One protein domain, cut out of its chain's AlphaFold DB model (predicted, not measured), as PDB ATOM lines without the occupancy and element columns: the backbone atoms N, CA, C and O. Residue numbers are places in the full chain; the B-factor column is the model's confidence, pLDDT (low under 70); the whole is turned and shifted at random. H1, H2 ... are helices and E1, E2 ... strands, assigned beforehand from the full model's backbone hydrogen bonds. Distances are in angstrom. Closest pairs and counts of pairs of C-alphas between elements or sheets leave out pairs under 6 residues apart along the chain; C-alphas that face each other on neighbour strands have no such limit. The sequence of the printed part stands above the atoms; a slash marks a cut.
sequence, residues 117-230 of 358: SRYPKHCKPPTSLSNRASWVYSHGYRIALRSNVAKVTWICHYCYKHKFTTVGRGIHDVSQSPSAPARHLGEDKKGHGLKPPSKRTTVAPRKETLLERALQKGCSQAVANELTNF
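Overview. This is residues 117 to 230 of the 358 residues of an uncharacterized protein of Pyrenophora tritici-repentis (UniProt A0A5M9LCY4). A narrow antiparallel sheet of three strands, E1 - E2 - E3, has short helices about it: H1, H2 and H3 graze it near one end, H4 lies over E3, and H5 grazes the start of E2 at the other end, with H6 side by side with H5 and off the sheet. Residues 186 to 209 form a long loop from H4 to H5, and residues 117 to 134 cross beside E1 on the way to H1. The 114 printed residues hold, in order, H1 E1 E2 H2 H3 E3 H4 H5 H6; the class is mixed, with under half of the residues in named elements. The whole is compact, with a radius of gyration of the C-alphas of 14.7 A, and only just flat, spanning 43 by 31 by 17 A.

Arrangement. Residues 122 to 123 make a short antiparallel pairing with residues 144 to 145 of E1, residues 140 to 145. H1, residues 135 to 139, only grazes the sheet. E1 and E2, residues 148 to 156, form an antiparallel hairpin; N 143 and O 153 are 2.8 A apart, within hydrogen-bond range. E2 bends by 60 degrees at residue 151. H2, residues 157 to 161, only grazes the sheet, as does H3, residues 164 to 167, which is only just on it with 5 pairs of C-alphas within 10 A. E3, residues 171 to 173, is antiparallel to E2, with N 154 and O 172 at 2.8 A. H4, residues 179 to 185, lies over E3 at a height over the sheet of 8.7 A and runs along the strands, at 9 degrees to E3 on the local plane. H1 and H4 only just touch, with 3 pairs of C-alphas within 8 A; the closest C-alphas are those of Val 136 and Ala 182, 6.0 A apart. H5, residues 210 to 215, only grazes the sheet; its closest C-alpha pair with E2 is Val 149 and Glu 212, 6.6 A. H6, residues 221 to 227, is not on the sheet. H5 and H6 are close but not clearly touching, at a shallow tilt of 13 degrees, opposite ways; the C-alphas of Leu 215 and Ala 224 are closest, 6.5 A. Each O i to N i+4 pair is within hydrogen-bond range in H2, H4, H5 and H6; H1 has 0 of 1, but 2 of 2 O i to N i+3 pairs, and H3 is too short for an i+4 pair.

Along the chain. H1 begins at C-alpha 135, (18.961, 6.168, -13.086). E1 is 16.1 A long and E2 21.2 A. H4 is 10.0 A long and H6 9.8 A, ending at C-alpha 227, (25.467, 20.751, 7.731).

Size, cuts and confidence. The C-alphas farthest apart, those of Asp 188 and Lys 217, are 43.3 A apart. The printed part has no cut. The link from H4 to H5, 24 residues, is long; the other links between named elements are tight. The mean pLDDT of the printed part is 75.8; residues 130 to 132, 196 to 219 and 227 to 228 are under 70.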
ATOM      1  N   SER A 117      26.881  29.602  -6.751       86.56
ATOM      2  CA  SER A 117      26.545  31.035  -6.738       86.56
ATOM      3  C   SER A 117      25.375  31.379  -7.664       86.56
ATOM      4  O   SER A 117      24.705  32.385  -7.450       86.56
ATOM      5  N   ARG A 118      25.064  30.527  -8.655       86.00
ATOM      6  CA  ARG A 118      23.837  30.642  -9.469       86.00
ATOM      7  C   ARG A 118      22.559  30.282  -8.697       86.00
ATOM      8  O   ARG A 118      21.468  30.619  -9.144       86.00
ATOM      9  N   TYR A 119      22.680  29.607  -7.552       87.19
ATOM     10  CA  TYR A 119      21.562  29.089  -6.759       87.19
ATOM     11  C   TYR A 119      21.719  29.408  -5.253       87.19
ATOM     12  O   TYR A 119      21.653  28.497  -4.431       87.19
ATOM     13  N   PRO A 120      21.854  30.686  -4.841       85.00
ATOM     14  CA  PRO A 120      22.207  31.070  -3.459       85.00
ATOM     15  C   PRO A 120      21.157  30.686  -2.395       85.00
ATOM     16  O   PRO A 120      21.459  30.572  -1.204       85.00
ATOM     17  N   LYS A 121      19.906  30.459  -2.824       86.94
ATOM     18  CA  LYS A 121      18.801  29.962  -1.985       86.94
ATOM     19  C   LYS A 121      18.789  28.432  -1.822       86.94
ATOM     20  O   LYS A 121      17.888  27.917  -1.167       86.94
ATOM     21  N   HIS A 122      19.760  27.710  -2.386       89.38
ATOM     22  CA  HIS A 122      19.824  26.245  -2.378       89.38
ATOM     23  C   HIS A 122      21.118  25.722  -1.736       89.38
ATOM     24  O   HIS A 122      22.128  26.425  -1.688       89.38
ATOM     25  N   CYS A 123      21.073  24.489  -1.240       84.69
ATOM     26  CA  CYS A 123      22.186  23.751  -0.638       84.69
ATOM     27  C   CYS A 123      22.194  22.294  -1.134       84.69
ATOM     28  O   CYS A 123      21.284  21.877  -1.860       84.69
ATOM     29  N   LYS A 124      23.195  21.502  -0.729       85.75
ATOM     30  CA  LYS A 124      23.154  20.039  -0.891       85.75
ATOM     31  C   LYS A 124      21.892  19.467  -0.214       85.75
ATOM     32  O   LYS A 124      21.503  19.986   0.841       85.75
ATOM     33  N   PRO A 125      21.236  18.430  -0.772       84.69
ATOM     34  CA  PRO A 125      20.165  17.713  -0.084       84.69
ATOM     35  C   PRO A 125      20.665  17.100   1.232       84.69
ATOM     36  O   PRO A 125      21.794  16.629   1.259       84.69
ATOM     37  N   PRO A 126      19.829  17.023   2.287       73.50
ATOM     38  CA  PRO A 126      20.231  16.582   3.632       73.50
ATOM     39  C   PRO A 126      20.635  15.104   3.738       73.50
ATOM     40  O   PRO A 126      20.962  14.641   4.824       73.50
ATOM     41  N   THR A 127      20.553  14.341   2.646       72.69
ATOM     42  CA  THR A 127      20.911  12.921   2.581       72.69
ATOM     43  C   THR A 127      21.361  12.551   1.169       72.69
ATOM     44  O   THR A 127      20.658  12.877   0.198       72.69
ATOM     45  N   SER A 128      22.462  11.801   1.054       75.69
ATOM     46  CA  SER A 128      22.926  11.214  -0.214       75.69
ATOM     47  C   SER A 128      21.924  10.207  -0.815       75.69
ATOM     48  O   SER A 128      20.835   9.964  -0.280       75.69
ATOM     49  N   LEU A 129      22.233   9.669  -1.996       70.00
ATOM     50  CA  LEU A 129      21.356   8.731  -2.690       70.00
ATOM     51  C   LEU A 129      21.415   7.326  -2.068       70.00
ATOM     52  O   LEU A 129      22.447   6.834  -1.614       70.00
ATOM     53  N   SER A 130      20.269   6.645  -2.080       63.47
ATOM     54  CA  SER A 130      20.185   5.209  -1.792       63.47
ATOM     55  C   SER A 130      20.745   4.399  -2.968       63.47
ATOM     56  O   SER A 130      20.600   4.817  -4.112       63.47
ATOM     57  N   ASN A 131      21.250   3.182  -2.738       57.28
ATOM     58  CA  ASN A 131      21.699   2.284  -3.826       57.28
ATOM     59  C   ASN A 131      20.549   1.822  -4.744       57.28
ATOM     60  O   ASN A 131      20.787   1.157  -5.742       57.28
ATOM     61  N   ARG A 132      19.294   2.160  -4.416       60.50
ATOM     62  CA  ARG A 132      18.125   2.007  -5.303       60.50
ATOM     63  C   ARG A 132      17.670   3.343  -5.907       60.50
ATOM     64  O   ARG A 132      16.488   3.550  -6.167       60.50
ATOM     65  N   ALA A 133      18.582   4.298  -6.045       70.75
ATOM     66  CA  ALA A 133      18.321   5.569  -6.700       70.75
ATOM     67  C   ALA A 133      17.860   5.365  -8.148       70.75
ATOM     68  O   ALA A 133      18.285   4.443  -8.840       70.75
ATOM     69  N   SER A 134      16.992   6.257  -8.624       79.25
ATOM     70  CA  SER A 134      16.605   6.269 -10.032       79.25
ATOM     71  C   SER A 134      17.801   6.629 -10.917       79.25
ATOM     72  O   SER A 134      18.531   7.569 -10.609       79.25
ATOM     73  N   TRP A 135      17.940   5.937 -12.050       83.81
ATOM     74  CA  TRP A 135      18.961   6.168 -13.086       83.81
ATOM     75  C   TRP A 135      19.073   7.631 -13.552       83.81
ATOM     76  O   TRP A 135      20.106   8.059 -14.056       83.81
ATOM     77  N   VAL A 136      18.015   8.423 -13.376       85.81
ATOM     78  CA  VAL A 136      18.007   9.851 -13.702       85.81
ATOM     79  C   VAL A 136      19.055  10.628 -12.889       85.81
ATOM     80  O   VAL A 136      19.617  11.614 -13.365       85.81
ATOM     81  N   TYR A 137      19.363  10.189 -11.670       86.56
ATOM     82  CA  TYR A 137      20.263  10.923 -10.785       86.56
ATOM     83  C   TYR A 137      21.742  10.886 -11.205       86.56
ATOM     84  O   TYR A 137      22.488  11.758 -10.783       86.56
ATOM     85  N   SER A 138      22.167   9.991 -12.107       83.25
ATOM     86  CA  SER A 138      23.497  10.098 -12.740       83.25
ATOM     87  C   SER A 138      23.571  11.172 -13.840       83.25
ATOM     88  O   SER A 138      24.654  11.512 -14.312       83.25
ATOM     89  N   HIS A 139      22.430  11.749 -14.232       86.94
ATOM     90  CA  HIS A 139      22.297  12.688 -15.351       86.94
ATOM     91  C   HIS A 139      21.937  14.124 -14.918       86.94
ATOM     92  O   HIS A 139      21.676  14.977 -15.771       86.94
ATOM     93  N   GLY A 140      21.918  14.419 -13.615       89.06
ATOM     94  CA  GLY A 140      21.647  15.769 -13.125       89.06
ATOM     95  C   GLY A 140      21.939  15.983 -11.643       89.06
ATOM     96  O   GLY A 140      21.806  15.071 -10.830       89.06
ATOM     97  N   TYR A 141      22.267  17.227 -11.299       90.25
ATOM     98  CA  TYR A 141      22.575  17.666  -9.941       90.25
ATOM     99  C   TYR A 141      21.300  17.732  -9.093       90.25
ATOM    100  O   TYR A 141      20.305  18.323  -9.521       90.25
ATOM    101  N   ARG A 142      21.325  17.189  -7.872       90.88
ATOM    102  CA  ARG A 142      20.263  17.401  -6.874       90.88
ATOM    103  C   ARG A 142      20.596  18.623  -6.022       90.88
ATOM    104  O   ARG A 142      21.710  18.737  -5.542       90.88
ATOM    105  N   ILE A 143      19.646  19.519  -5.783       89.94
ATOM    106  CA  ILE A 143      19.799  20.643  -4.846       89.94
ATOM    107  C   ILE A 143      18.532  20.787  -4.004       89.94
ATOM    108  O   ILE A 143      17.429  20.612  -4.511       89.94
ATOM    109  N   ALA A 144      18.665  21.121  -2.725       88.81
ATOM    110  CA  ALA A 144      17.531  21.350  -1.833       88.81
ATOM    111  C   ALA A 144      17.349  22.844  -1.542       88.81
ATOM    112  O   ALA A 144      18.322  23.599  -1.478       88.81
ATOM    113  N   LEU A 145      16.104  23.293  -1.380       86.75
ATOM    114  CA  LEU A 145      15.808  24.678  -1.013       86.75
ATOM    115  C   LEU A 145      16.186  24.925   0.458       86.75
ATOM    116  O   LEU A 145      15.758  24.195   1.343       86.75
ATOM    117  N   ARG A 146      16.944  25.984   0.757       82.25
ATOM    118  CA  ARG A 146      17.488  26.209   2.114       82.25
ATOM    119  C   ARG A 146      16.428  26.491   3.184       82.25
ATOM    120  O   ARG A 146      16.659  26.194   4.349       82.25
ATOM    121  N   SER A 147      15.275  27.044   2.803       81.69
ATOM    122  CA  SER A 147      14.138  27.260   3.712       81.69
ATOM    123  C   SER A 147      13.290  26.003   3.946       81.69
ATOM    124  O   SER A 147      12.594  25.913   4.956       81.69
ATOM    125  N   ASN A 148      13.340  25.033   3.029       81.06
ATOM    126  CA  ASN A 148      12.641  23.756   3.131       81.06
ATOM    127  C   ASN A 148      13.463  22.683   2.406       81.06
ATOM    128  O   ASN A 148      13.319  22.482   1.198       81.06
ATOM    129  N   VAL A 149      14.326  21.996   3.156       77.19
ATOM    130  CA  VAL A 149      15.268  21.020   2.587       77.19
ATOM    131  C   VAL A 149      14.613  19.706   2.148       77.19
ATOM    132  O   VAL A 149      15.249  18.917   1.450       77.19
ATOM    133  N   ALA A 150      13.340  19.482   2.493       75.31
ATOM    134  CA  ALA A 150      12.544  18.411   1.902       75.31
ATOM    135  C   ALA A 150      12.154  18.725   0.445       75.31
ATOM    136  O   ALA A 150      11.863  17.799  -0.314       75.31
ATOM    137  N   LYS A 151      12.193  20.003   0.029       85.19
ATOM    138  CA  LYS A 151      11.980  20.403  -1.363       85.19
ATOM    139  C   LYS A 151      13.265  20.246  -2.178       85.19
ATOM    140  O   LYS A 151      14.093  21.160  -2.247       85.19
ATOM    141  N   VAL A 152      13.422  19.073  -2.788       88.00
ATOM    142  CA  VAL A 152      14.580  18.709  -3.614       88.00
ATOM    143  C   VAL A 152      14.259  18.940  -5.088       88.00
ATOM    144  O   VAL A 152      13.281  18.426  -5.625       88.00
ATOM    145  N   THR A 153      15.129  19.688  -5.753       91.69
ATOM    146  CA  THR A 153      15.105  19.990  -7.184       91.69
ATOM    147  C   THR A 153      16.238  19.236  -7.875       91.69
ATOM    148  O   THR A 153      17.349  19.158  -7.356       91.69
ATOM    149  N   TRP A 154      15.984  18.702  -9.062       92.69
ATOM    150  CA  TRP A 154      16.973  18.083  -9.937       92.69
ATOM    151  C   TRP A 154      17.226  18.967 -11.163       92.69
ATOM    152  O   TRP A 154      16.286  19.526 -11.735       92.69
ATOM    153  N   ILE A 155      18.493  19.093 -11.563       92.06
ATOM    154  CA  ILE A 155      18.944  19.923 -12.684       92.06
ATOM    155  C   ILE A 155      19.734  19.068 -13.677       92.06
ATOM    156  O   ILE A 155      20.833  18.615 -13.364       92.06
ATOM    157  N   CYS A 156      19.221  18.914 -14.897       92.62
ATOM    158  CA  CYS A 156      19.867  18.163 -15.977       92.62
ATOM    159  C   CYS A 156      21.290  18.679 -16.272       92.62
ATOM    160  O   CYS A 156      21.481  19.868 -16.552       92.62
ATOM    161  N   HIS A 157      22.284  17.778 -16.284       90.62
ATOM    162  CA  HIS A 157      23.684  18.105 -16.586       90.62
ATOM    163  C   HIS A 157      23.831  18.803 -17.945       90.62
ATOM    164  O   HIS A 157      24.552  19.797 -18.059       90.62
ATOM    165  N   TYR A 158      23.131  18.315 -18.973       89.19
ATOM    166  CA  TYR A 158      23.186  18.887 -20.317       89.19
ATOM    167  C   TYR A 158      22.557  20.288 -20.357       89.19
ATOM    168  O   TYR A 158      23.198  21.242 -20.806       89.19
ATOM    169  N   CYS A 159      21.343  20.462 -19.817       90.50
ATOM    170  CA  CYS A 159      20.698  21.779 -19.765       90.50
ATOM    171  C   CYS A 159      21.499  22.804 -18.957       90.50
ATOM    172  O   CYS A 159      21.528  23.977 -19.332       90.50
ATOM    173  N   TYR A 160      22.179  22.373 -17.893       89.94
ATOM    174  CA  TYR A 160      23.061  23.233 -17.112       89.94
ATOM    175  C   TYR A 160      24.292  23.688 -17.909       89.94
ATOM    176  O   TYR A 160      24.568  24.889 -17.982       89.94
ATOM    177  N   LYS A 161      25.004  22.748 -18.552       88.31
ATOM    178  CA  LYS A 161      26.196  23.037 -19.375       88.31
ATOM    179  C   LYS A 161      25.870  23.977 -20.540       88.31
ATOM    180  O   LYS A 161      26.590  24.946 -20.762       88.31
ATOM    181  N   HIS A 162      24.739  23.763 -21.212       86.38
ATOM    182  CA  HIS A 162      24.275  24.600 -22.326       86.38
ATOM    183  C   HIS A 162      23.481  25.851 -21.900       86.38
ATOM    184  O   HIS A 162      22.880  26.510 -22.744       86.38
ATOM    185  N   LYS A 163      23.483  26.210 -20.605       85.69
ATOM    186  CA  LYS A 163      22.801  27.390 -20.032       85.69
ATOM    187  C   LYS A 163      21.277  27.451 -20.254       85.69
ATOM    188  O   LYS A 163      20.671  28.470 -19.949       85.69
ATOM    189  N   PHE A 164      20.619  26.373 -20.689       84.06
ATOM    190  CA  PHE A 164      19.158  26.334 -20.869       84.06
ATOM    191  C   PHE A 164      18.374  26.499 -19.553       84.06
ATOM    192  O   PHE A 164      17.193  26.853 -19.573       84.06
ATOM    193  N   THR A 165      19.037  26.305 -18.409       82.94
ATOM    194  CA  THR A 165      18.476  26.540 -17.073       82.94
ATOM    195  C   THR A 165      18.137  28.006 -16.790       82.94
ATOM    196  O   THR A 165      17.290  28.254 -15.937       82.94
ATOM    197  N   THR A 166      18.715  28.983 -17.506       79.38
ATOM    198  CA  THR A 166      18.327  30.405 -17.367       79.38
ATOM    199  C   THR A 166      16.918  30.679 -17.896       79.38
ATOM    200  O   THR A 166      16.242  31.571 -17.399       79.38
ATOM    201  N   VAL A 167      16.453  29.866 -18.850       80.88
ATOM    202  CA  VAL A 167      15.091  29.887 -19.416       80.88
ATOM    203  C   VAL A 167      14.194  28.842 -18.724       80.88
ATOM    204  O   VAL A 167      13.184  28.404 -19.269       80.88
ATOM    205  N   GLY A 168      14.592  28.361 -17.540       80.44
ATOM    206  CA  GLY A 168      13.842  27.387 -16.741       80.44
ATOM    207  C   GLY A 168      13.809  25.949 -17.280       80.44
ATOM    208  O   GLY A 168      13.147  25.101 -16.685       80.44
ATOM    209  N   ARG A 169      14.508  25.623 -18.380       84.00
ATOM    210  CA  ARG A 169      14.528  24.251 -18.925       84.00
ATOM    211  C   ARG A 169      15.485  23.336 -18.160       84.00
ATOM    212  O   ARG A 169      16.584  23.738 -17.783       84.00
ATOM    213  N   GLY A 170      15.078  22.074 -18.006       84.38
ATOM    214  CA  GLY A 170      15.870  21.026 -17.355       84.38
ATOM    215  C   GLY A 170      15.970  21.164 -15.835       84.38
ATOM    216  O   GLY A 170      16.893  20.609 -15.249       84.38
ATOM    217  N   ILE A 171      15.051  21.910 -15.210       90.12
ATOM    218  CA  ILE A 171      14.903  22.050 -13.756       90.12
ATOM    219  C   ILE A 171      13.574  21.397 -13.362       90.12
ATOM    220  O   ILE A 171      12.527  21.773 -13.888       90.12
ATOM    221  N   HIS A 172      13.600  20.425 -12.448       88.94
ATOM    222  CA  HIS A 172      12.411  19.666 -12.052       88.94
ATOM    223  C   HIS A 172      12.367  19.410 -10.546       88.94
ATOM    224  O   HIS A 172      13.375  19.051  -9.948       88.94
ATOM    225  N   ASP A 173      11.188  19.534  -9.939       87.31
ATOM    226  CA  ASP A 173      10.956  19.090  -8.561       87.31
ATOM    227  C   ASP A 173      10.976  17.550  -8.503       87.31
ATOM    228  O   ASP A 173      10.348  16.884  -9.331       87.31
ATOM    229  N   VAL A 174      11.727  16.990  -7.552       85.06
ATOM    230  CA  VAL A 174      11.883  15.541  -7.328       85.06
ATOM    231  C   VAL A 174      11.549  15.123  -5.898       85.06
ATOM    232  O   VAL A 174      11.798  13.981  -5.516       85.06
ATOM    233  N   SER A 175      10.940  16.016  -5.115       79.19
ATOM    234  CA  SER A 175      10.617  15.800  -3.696       79.19
ATOM    235  C   SER A 175       9.693  14.597  -3.455       79.19
ATOM    236  O   SER A 175       9.680  14.038  -2.363       79.19
ATOM    237  N   GLN A 176       8.920  14.197  -4.472       72.94
ATOM    238  CA  GLN A 176       7.995  13.056  -4.419       72.94
ATOM    239  C   GLN A 176       8.303  11.956  -5.451       72.94
ATOM    240  O   GLN A 176       8.082  10.781  -5.170       72.94
ATOM    241  N   SER A 177       8.795  12.300  -6.649       78.44
ATOM    242  CA  SER A 177       9.089  11.311  -7.696       78.44
ATOM    243  C   SER A 177      10.091  11.815  -8.748       78.44
ATOM    244  O   SER A 177       9.983  12.960  -9.185       78.44
ATOM    245  N   PRO A 178      10.990  10.953  -9.267       83.44
ATOM    246  CA  PRO A 178      11.853  11.256 -10.413       83.44
ATOM    247  C   PRO A 178      11.131  11.203 -11.781       83.44
ATOM    248  O   PRO A 178      11.792  11.282 -12.817       83.44
ATOM    249  N   SER A 179       9.795  11.073 -11.830       82.94
ATOM    250  CA  SER A 179       9.021  10.958 -13.084       82.94
ATOM    251  C   SER A 179       9.251  12.113 -14.068       82.94
ATOM    252  O   SER A 179       9.386  11.875 -15.268       82.94
ATOM    253  N   ALA A 180       9.279  13.361 -13.587       86.50
ATOM    254  CA  ALA A 180       9.438  14.535 -14.448       86.50
ATOM    255  C   ALA A 180      10.847  14.622 -15.075       86.50
ATOM    256  O   ALA A 180      10.924  14.743 -16.300       86.50
ATOM    257  N   PRO A 181      11.945  14.452 -14.310       87.56
ATOM    258  CA  PRO A 181      13.273  14.234 -14.875       87.56
ATOM    259  C   PRO A 181      13.364  13.066 -15.867       87.56
ATOM    260  O   PRO A 181      13.943  13.227 -16.936       87.56
ATOM    261  N   ALA A 182      12.772  11.904 -15.555       85.44
ATOM    262  CA  ALA A 182      12.798  10.742 -16.450       85.44
ATOM    263  C   ALA A 182      12.114  11.044 -17.793       85.44
ATOM    264  O   ALA A 182      12.641  10.693 -18.847       85.44
ATOM    265  N   ARG A 183      10.971  11.745 -17.761       86.00
ATOM    266  CA  ARG A 183      10.280  12.215 -18.970       86.00
ATOM    267  C   ARG A 183      11.149  13.189 -19.765       86.00
ATOM    268  O   ARG A 183      11.214  13.061 -20.977       86.00
ATOM    269  N   HIS A 184      11.812  14.133 -19.095       88.31
ATOM    270  CA  HIS A 184      12.688  15.117 -19.732       88.31
ATOM    271  C   HIS A 184      13.917  14.482 -20.405       88.31
ATOM    272  O   HIS A 184      14.232  14.826 -21.541       88.31
ATOM    273  N   LEU A 185      14.574  13.518 -19.752       88.06
ATOM    274  CA  LEU A 185      15.695  12.777 -20.343       88.06
ATOM    275  C   LEU A 185      15.279  11.906 -21.537       88.06
ATOM    276  O   LEU A 185      16.113  11.643 -22.399       88.06
ATOM    277  N   GLY A 186      14.009  11.500 -21.610       83.12
ATOM    278  CA  GLY A 186      13.425  10.792 -22.751       83.12
ATOM    279  C   GLY A 186      12.887  11.689 -23.877       83.12
ATOM    280  O   GLY A 186      12.354  11.157 -24.845       83.12
ATOM    281  N   GLU A 187      12.982  13.022 -23.776       84.50
ATOM    282  CA  GLU A 187      12.584  13.925 -24.868       84.50
ATOM    283  C   GLU A 187      13.556  13.790 -26.051       84.50
ATOM    284  O   GLU A 187      14.769  13.786 -25.852       84.50
ATOM    285  N   ASP A 188      13.039  13.724 -27.283       75.12
ATOM    286  CA  ASP A 188      13.864  13.613 -28.496       75.12
ATOM    287  C   ASP A 188      14.508  14.965 -28.847       75.12
ATOM    288  O   ASP A 188      13.983  15.793 -29.596       75.12
ATOM    289  N   LYS A 189      15.610  15.255 -28.153       79.06
ATOM    290  CA  LYS A 189      16.370  16.506 -28.213       79.06
ATOM    291  C   LYS A 189      17.850  16.179 -28.097       79.06
ATOM    292  O   LYS A 189      18.236  15.283 -27.351       79.06
ATOM    293  N   LYS A 190      18.710  16.971 -28.743       74.56
ATOM    294  CA  LYS A 190      20.172  16.838 -28.611       74.56
ATOM    295  C   LYS A 190      20.572  16.802 -27.123       74.56
ATOM    296  O   LYS A 190      20.119  17.652 -26.355       74.56
ATOM    297  N   GLY A 191      21.362  15.801 -26.728       72.81
ATOM    298  CA  GLY A 191      21.758  15.549 -25.332       72.81
ATOM    299  C   GLY A 191      20.754  14.768 -24.468       72.81
ATOM    300  O   GLY A 191      21.007  14.591 -23.280       72.81
ATOM    301  N   HIS A 192      19.638  14.324 -25.047       82.25
ATOM    302  CA  HIS A 192      18.554  13.572 -24.407       82.25
ATOM    303  C   HIS A 192      18.198  12.355 -25.298       82.25
ATOM    304  O   HIS A 192      18.963  12.017 -26.201       82.25
ATOM    305  N   GLY A 193      17.083  11.668 -25.036       76.25
ATOM    306  CA  GLY A 193      16.699  10.408 -25.694       76.25
ATOM    307  C   GLY A 193      17.059   9.146 -24.892       76.25
ATOM    308  O   GLY A 193      17.061   8.037 -25.427       76.25
ATOM    309  N   LEU A 194      17.363   9.296 -23.600       77.44
ATOM    310  CA  LEU A 194      17.731   8.195 -22.710       77.44
ATOM    311  C   LEU A 194      16.487   7.420 -22.260       77.44
ATOM    312  O   LEU A 194      15.520   8.002 -21.761       77.44
ATOM    313  N   LYS A 195      16.522   6.091 -22.399       75.56
ATOM    314  CA  LYS A 195      15.443   5.196 -21.956       75.56
ATOM    315  C   LYS A 195      15.737   4.638 -20.555       75.56
ATOM    316  O   LYS A 195      16.898   4.358 -20.256       75.56
ATOM    317  N   PRO A 196      14.717   4.435 -19.698       68.69
ATOM    318  CA  PRO A 196      14.916   3.824 -18.390       68.69
ATOM    319  C   PRO A 196      15.488   2.402 -18.497       68.69
ATOM    320  O   PRO A 196      14.932   1.596 -19.247       68.69
ATOM    321  N   PRO A 197      16.501   2.040 -17.690       62.34
ATOM    322  CA  PRO A 197      16.794   0.646 -17.388       62.34
ATOM    323  C   PRO A 197      15.574  -0.024 -16.741       62.34
ATOM    324  O   PRO A 197      14.804   0.616 -16.016       62.34
ATOM    325  N   SER A 198      15.402  -1.324 -16.975       46.84
ATOM    326  CA  SER A 198      14.209  -2.094 -16.596       46.84
ATOM    327  C   SER A 198      14.081  -2.378 -15.088       46.84
ATOM    328  O   SER A 198      14.108  -3.535 -14.675       46.84
ATOM    329  N   LYS A 199      13.909  -1.342 -14.252       53.78
ATOM    330  CA  LYS A 199      13.373  -1.420 -12.876       53.78
ATOM    331  C   LYS A 199      12.940  -0.035 -12.367       53.78
ATOM    332  O   LYS A 199      13.583   0.978 -12.622       53.78
ATOM    333  N   ARG A 200      11.831   0.004 -11.619       42.78
ATOM    334  CA  ARG A 200      11.313   1.209 -10.940       42.78
ATOM    335  C   ARG A 200      11.767   1.232  -9.480       42.78
ATOM    336  O   ARG A 200      11.963   0.182  -8.873       42.78
ATOM    337  N   THR A 201      11.870   2.414  -8.877       43.12
ATOM    338  CA  THR A 201      11.974   2.555  -7.414       43.12
ATOM    339  C   THR A 201      11.242   3.811  -6.951       43.12
ATOM    340  O   THR A 201      11.314   4.853  -7.598       43.12
ATOM    341  N   THR A 202      10.517   3.685  -5.842       36.59
ATOM    342  CA  THR A 202       9.787   4.754  -5.155       36.59
ATOM    343  C   THR A 202      10.598   5.302  -3.977       36.59
ATOM    344  O   THR A 202      11.386   4.584  -3.363       36.59
ATOM    345  N   VAL A 203      10.403   6.583  -3.656       41.94
ATOM    346  CA  VAL A 203      11.002   7.244  -2.486       41.94
ATOM    347  C   VAL A 203       9.934   7.361  -1.394       41.94
ATOM    348  O   VAL A 203       8.781   7.660  -1.693       41.94
ATOM    349  N   ALA A 204      10.301   7.089  -0.141       35.50
ATOM    350  CA  ALA A 204       9.394   7.180   1.006       35.50
ATOM    351  C   ALA A 204       9.316   8.622   1.561       35.50
ATOM    352  O   ALA A 204      10.307   9.353   1.478       35.50
ATOM    353  N   PRO A 205       8.178   9.046   2.148       34.91
ATOM    354  CA  PRO A 205       8.004  10.407   2.654       34.91
ATOM    355  C   PRO A 205       8.812  10.682   3.939       34.91
ATOM    356  O   PRO A 205       8.982   9.812   4.795       34.91
ATOM    357  N   ARG A 206       9.297  11.923   4.077       44.78
ATOM    358  CA  ARG A 206      10.194  12.409   5.146       44.78
ATOM    359  C   ARG A 206       9.407  13.186   6.218       44.78
ATOM    360  O   ARG A 206       8.507  13.944   5.878       44.78
ATOM    361  N   LYS A 207       9.778  13.046   7.501       44.31
ATOM    362  CA  LYS A 207       9.396  13.986   8.584       44.31
ATOM    363  C   LYS A 207      10.554  14.943   8.885       44.31
ATOM    364  O   LYS A 207      11.713  14.523   8.777       44.31
ATOM    365  N   GLU A 208      10.229  16.165   9.297       48.94
ATOM    366  CA  GLU A 208      11.186  17.252   9.547       48.94
ATOM    367  C   GLU A 208      12.220  16.922  10.644       48.94
ATOM    368  O   GLU A 208      11.962  16.086  11.515       48.94
ATOM    369  N   THR A 209      13.404  17.550  10.598       61.28
ATOM    370  CA  THR A 209      14.530  17.269  11.522       61.28
ATOM    371  C   THR A 209      15.105  18.542  12.166       61.28
ATOM    372  O   THR A 209      14.882  19.659  11.698       61.28
ATOM    373  N   LEU A 210      15.839  18.399  13.282       58.38
ATOM    374  CA  LEU A 210      16.424  19.539  14.014       58.38
ATOM    375  C   LEU A 210      17.409  20.355  13.160       58.38
ATOM    376  O   LEU A 210      17.501  21.572  13.322       58.38
ATOM    377  N   LEU A 211      18.078  19.696  12.214       62.88
ATOM    378  CA  LEU A 211      18.944  20.316  11.217       62.88
ATOM    379  C   LEU A 211      18.181  21.335  10.358       62.88
ATOM    380  O   LEU A 211      18.650  22.445  10.129       62.88
ATOM    381  N   GLU A 212      16.966  20.990   9.934       62.22
ATOM    382  CA  GLU A 212      16.113  21.846   9.101       62.22
ATOM    383  C   GLU A 212      15.713  23.116   9.869       62.22
ATOM    384  O   GLU A 212      15.785  24.223   9.332       62.22
ATOM    385  N   ARG A 213      15.419  22.970  11.168       60.06
ATOM    386  CA  ARG A 213      15.136  24.083  12.090       60.06
ATOM    387  C   ARG A 213      16.360  24.980  12.336       60.06
ATOM    388  O   ARG A 213      16.192  26.174  12.580       60.06
ATOM    389  N   ALA A 214      17.578  24.440  12.269       60.75
ATOM    390  CA  ALA A 214      18.812  25.228  12.341       60.75
ATOM    391  C   ALA A 214      19.076  25.996  11.031       60.75
ATOM    392  O   ALA A 214      19.378  27.189  11.064       60.75
ATOM    393  N   LEU A 215      18.886  25.353   9.874       64.62
ATOM    394  CA  LEU A 215      19.066  25.969   8.554       64.62
ATOM    395  C   LEU A 215      18.074  27.118   8.302       64.62
ATOM    396  O   LEU A 215      18.460  28.153   7.751       64.62
ATOM    397  N   GLN A 216      16.828  26.974   8.770       62.06
ATOM    398  CA  GLN A 216      15.781  28.002   8.697       62.06
ATOM    399  C   GLN A 216      16.116  29.300   9.451       62.06
ATOM    400  O   GLN A 216      15.593  30.350   9.087       62.06
ATOM    401  N   LYS A 217      17.002  29.267  10.458       64.44
ATOM    402  CA  LYS A 217      17.399  30.461  11.233       64.44
ATOM    403  C   LYS A 217      18.415  31.373  10.533       64.44
ATOM    404  O   LYS A 217      18.776  32.402  11.093       64.44
ATOM    405  N   GLY A 218      18.840  31.036   9.314       61.34
ATOM    406  CA  GLY A 218      19.765  31.850   8.526       61.34
ATOM    407  C   GLY A 218      21.230  31.513   8.806       61.34
ATOM    408  O   GLY A 218      21.829  31.956   9.775       61.34
ATOM    409  N   CYS A 219      21.823  30.740   7.900       69.12
ATOM    410  CA  CYS A 219      23.247  30.387   7.878       69.12
ATOM    411  C   CYS A 219      23.915  30.911   6.587       69.12
ATOM    412  O   CYS A 219      23.244  31.480   5.720       69.12
ATOM    413  N   SER A 220      25.221  30.696   6.396       77.50
ATOM    414  CA  SER A 220      25.853  30.866   5.074       77.50
ATOM    415  C   SER A 220      25.590  29.642   4.178       77.50
ATOM    416  O   SER A 220      25.190  28.585   4.666       77.50
ATOM    417  N   GLN A 221      25.787  29.756   2.858       72.94
ATOM    418  CA  GLN A 221      25.622  28.607   1.949       72.94
ATOM    419  C   GLN A 221      26.692  27.526   2.186       72.94
ATOM    420  O   GLN A 221      26.381  26.344   2.090       72.94
ATOM    421  N   ALA A 222      27.917  27.923   2.554       73.62
ATOM    422  CA  ALA A 222      28.983  26.996   2.933       73.62
ATOM    423  C   ALA A 222      28.601  26.204   4.195       73.62
ATOM    424  O   ALA A 222      28.532  24.983   4.147       73.62
ATOM    425  N   VAL A 223      28.216  26.897   5.275       74.31
ATOM    426  CA  VAL A 223      27.761  26.256   6.524       74.31
ATOM    427  C   VAL A 223      26.538  25.367   6.281       74.31
ATOM    428  O   VAL A 223      26.464  24.276   6.834       74.31
ATOM    429  N   ALA A 224      25.605  25.779   5.415       71.19
ATOM    430  CA  ALA A 224      24.476  24.933   5.030       71.19
ATOM    431  C   ALA A 224      24.918  23.638   4.327       71.19
ATOM    432  O   ALA A 224      24.375  22.584   4.631       71.19
ATOM    433  N   ASN A 225      25.887  23.715   3.409       74.56
ATOM    434  CA  ASN A 225      26.389  22.563   2.656       74.56
ATOM    435  C   ASN A 225      27.211  21.587   3.508       74.56
ATOM    436  O   ASN A 225      27.166  20.394   3.221       74.56
ATOM    437  N   GLU A 226      27.932  22.069   4.524       72.06
ATOM    438  CA  GLU A 226      28.580  21.212   5.528       72.06
ATOM    439  C   GLU A 226      27.524  20.502   6.385       72.06
ATOM    440  O   GLU A 226      27.521  19.278   6.510       72.06
ATOM    441  N   LEU A 227      26.552  21.265   6.896       67.75
ATOM    442  CA  LEU A 227      25.467  20.751   7.731       67.75
ATOM    443  C   LEU A 227      24.582  19.714   7.017       67.75
ATOM    444  O   LEU A 227      24.106  18.788   7.667       67.75
ATOM    445  N   THR A 228      24.348  19.832   5.705       66.06
ATOM    446  CA  THR A 228      23.486  18.897   4.952       66.06
ATOM    447  C   THR A 228      24.209  17.691   4.340       66.06
ATOM    448  O   THR A 228      23.577  16.911   3.632       66.06
ATOM    449  N   ASN A 229      25.498  17.475   4.614       72.06
ATOM    450  CA  ASN A 229      26.310  16.462   3.924       72.06
ATOM    451  C   ASN A 229      26.180  15.016   4.466       72.06
ATOM    452  O   ASN A 229      27.149  14.261   4.409       72.06
ATOM    453  N   PHE A 230      25.029  14.591   5.008       81.38
ATOM    454  CA  PHE A 230      24.918  13.243   5.588       81.38
ATOM    455  C   PHE A 230      25.019  12.138   4.520       81.38
ATOM    456  O   PHE A 230      24.109  11.930   3.704       81.38
TER     457      PHE A 230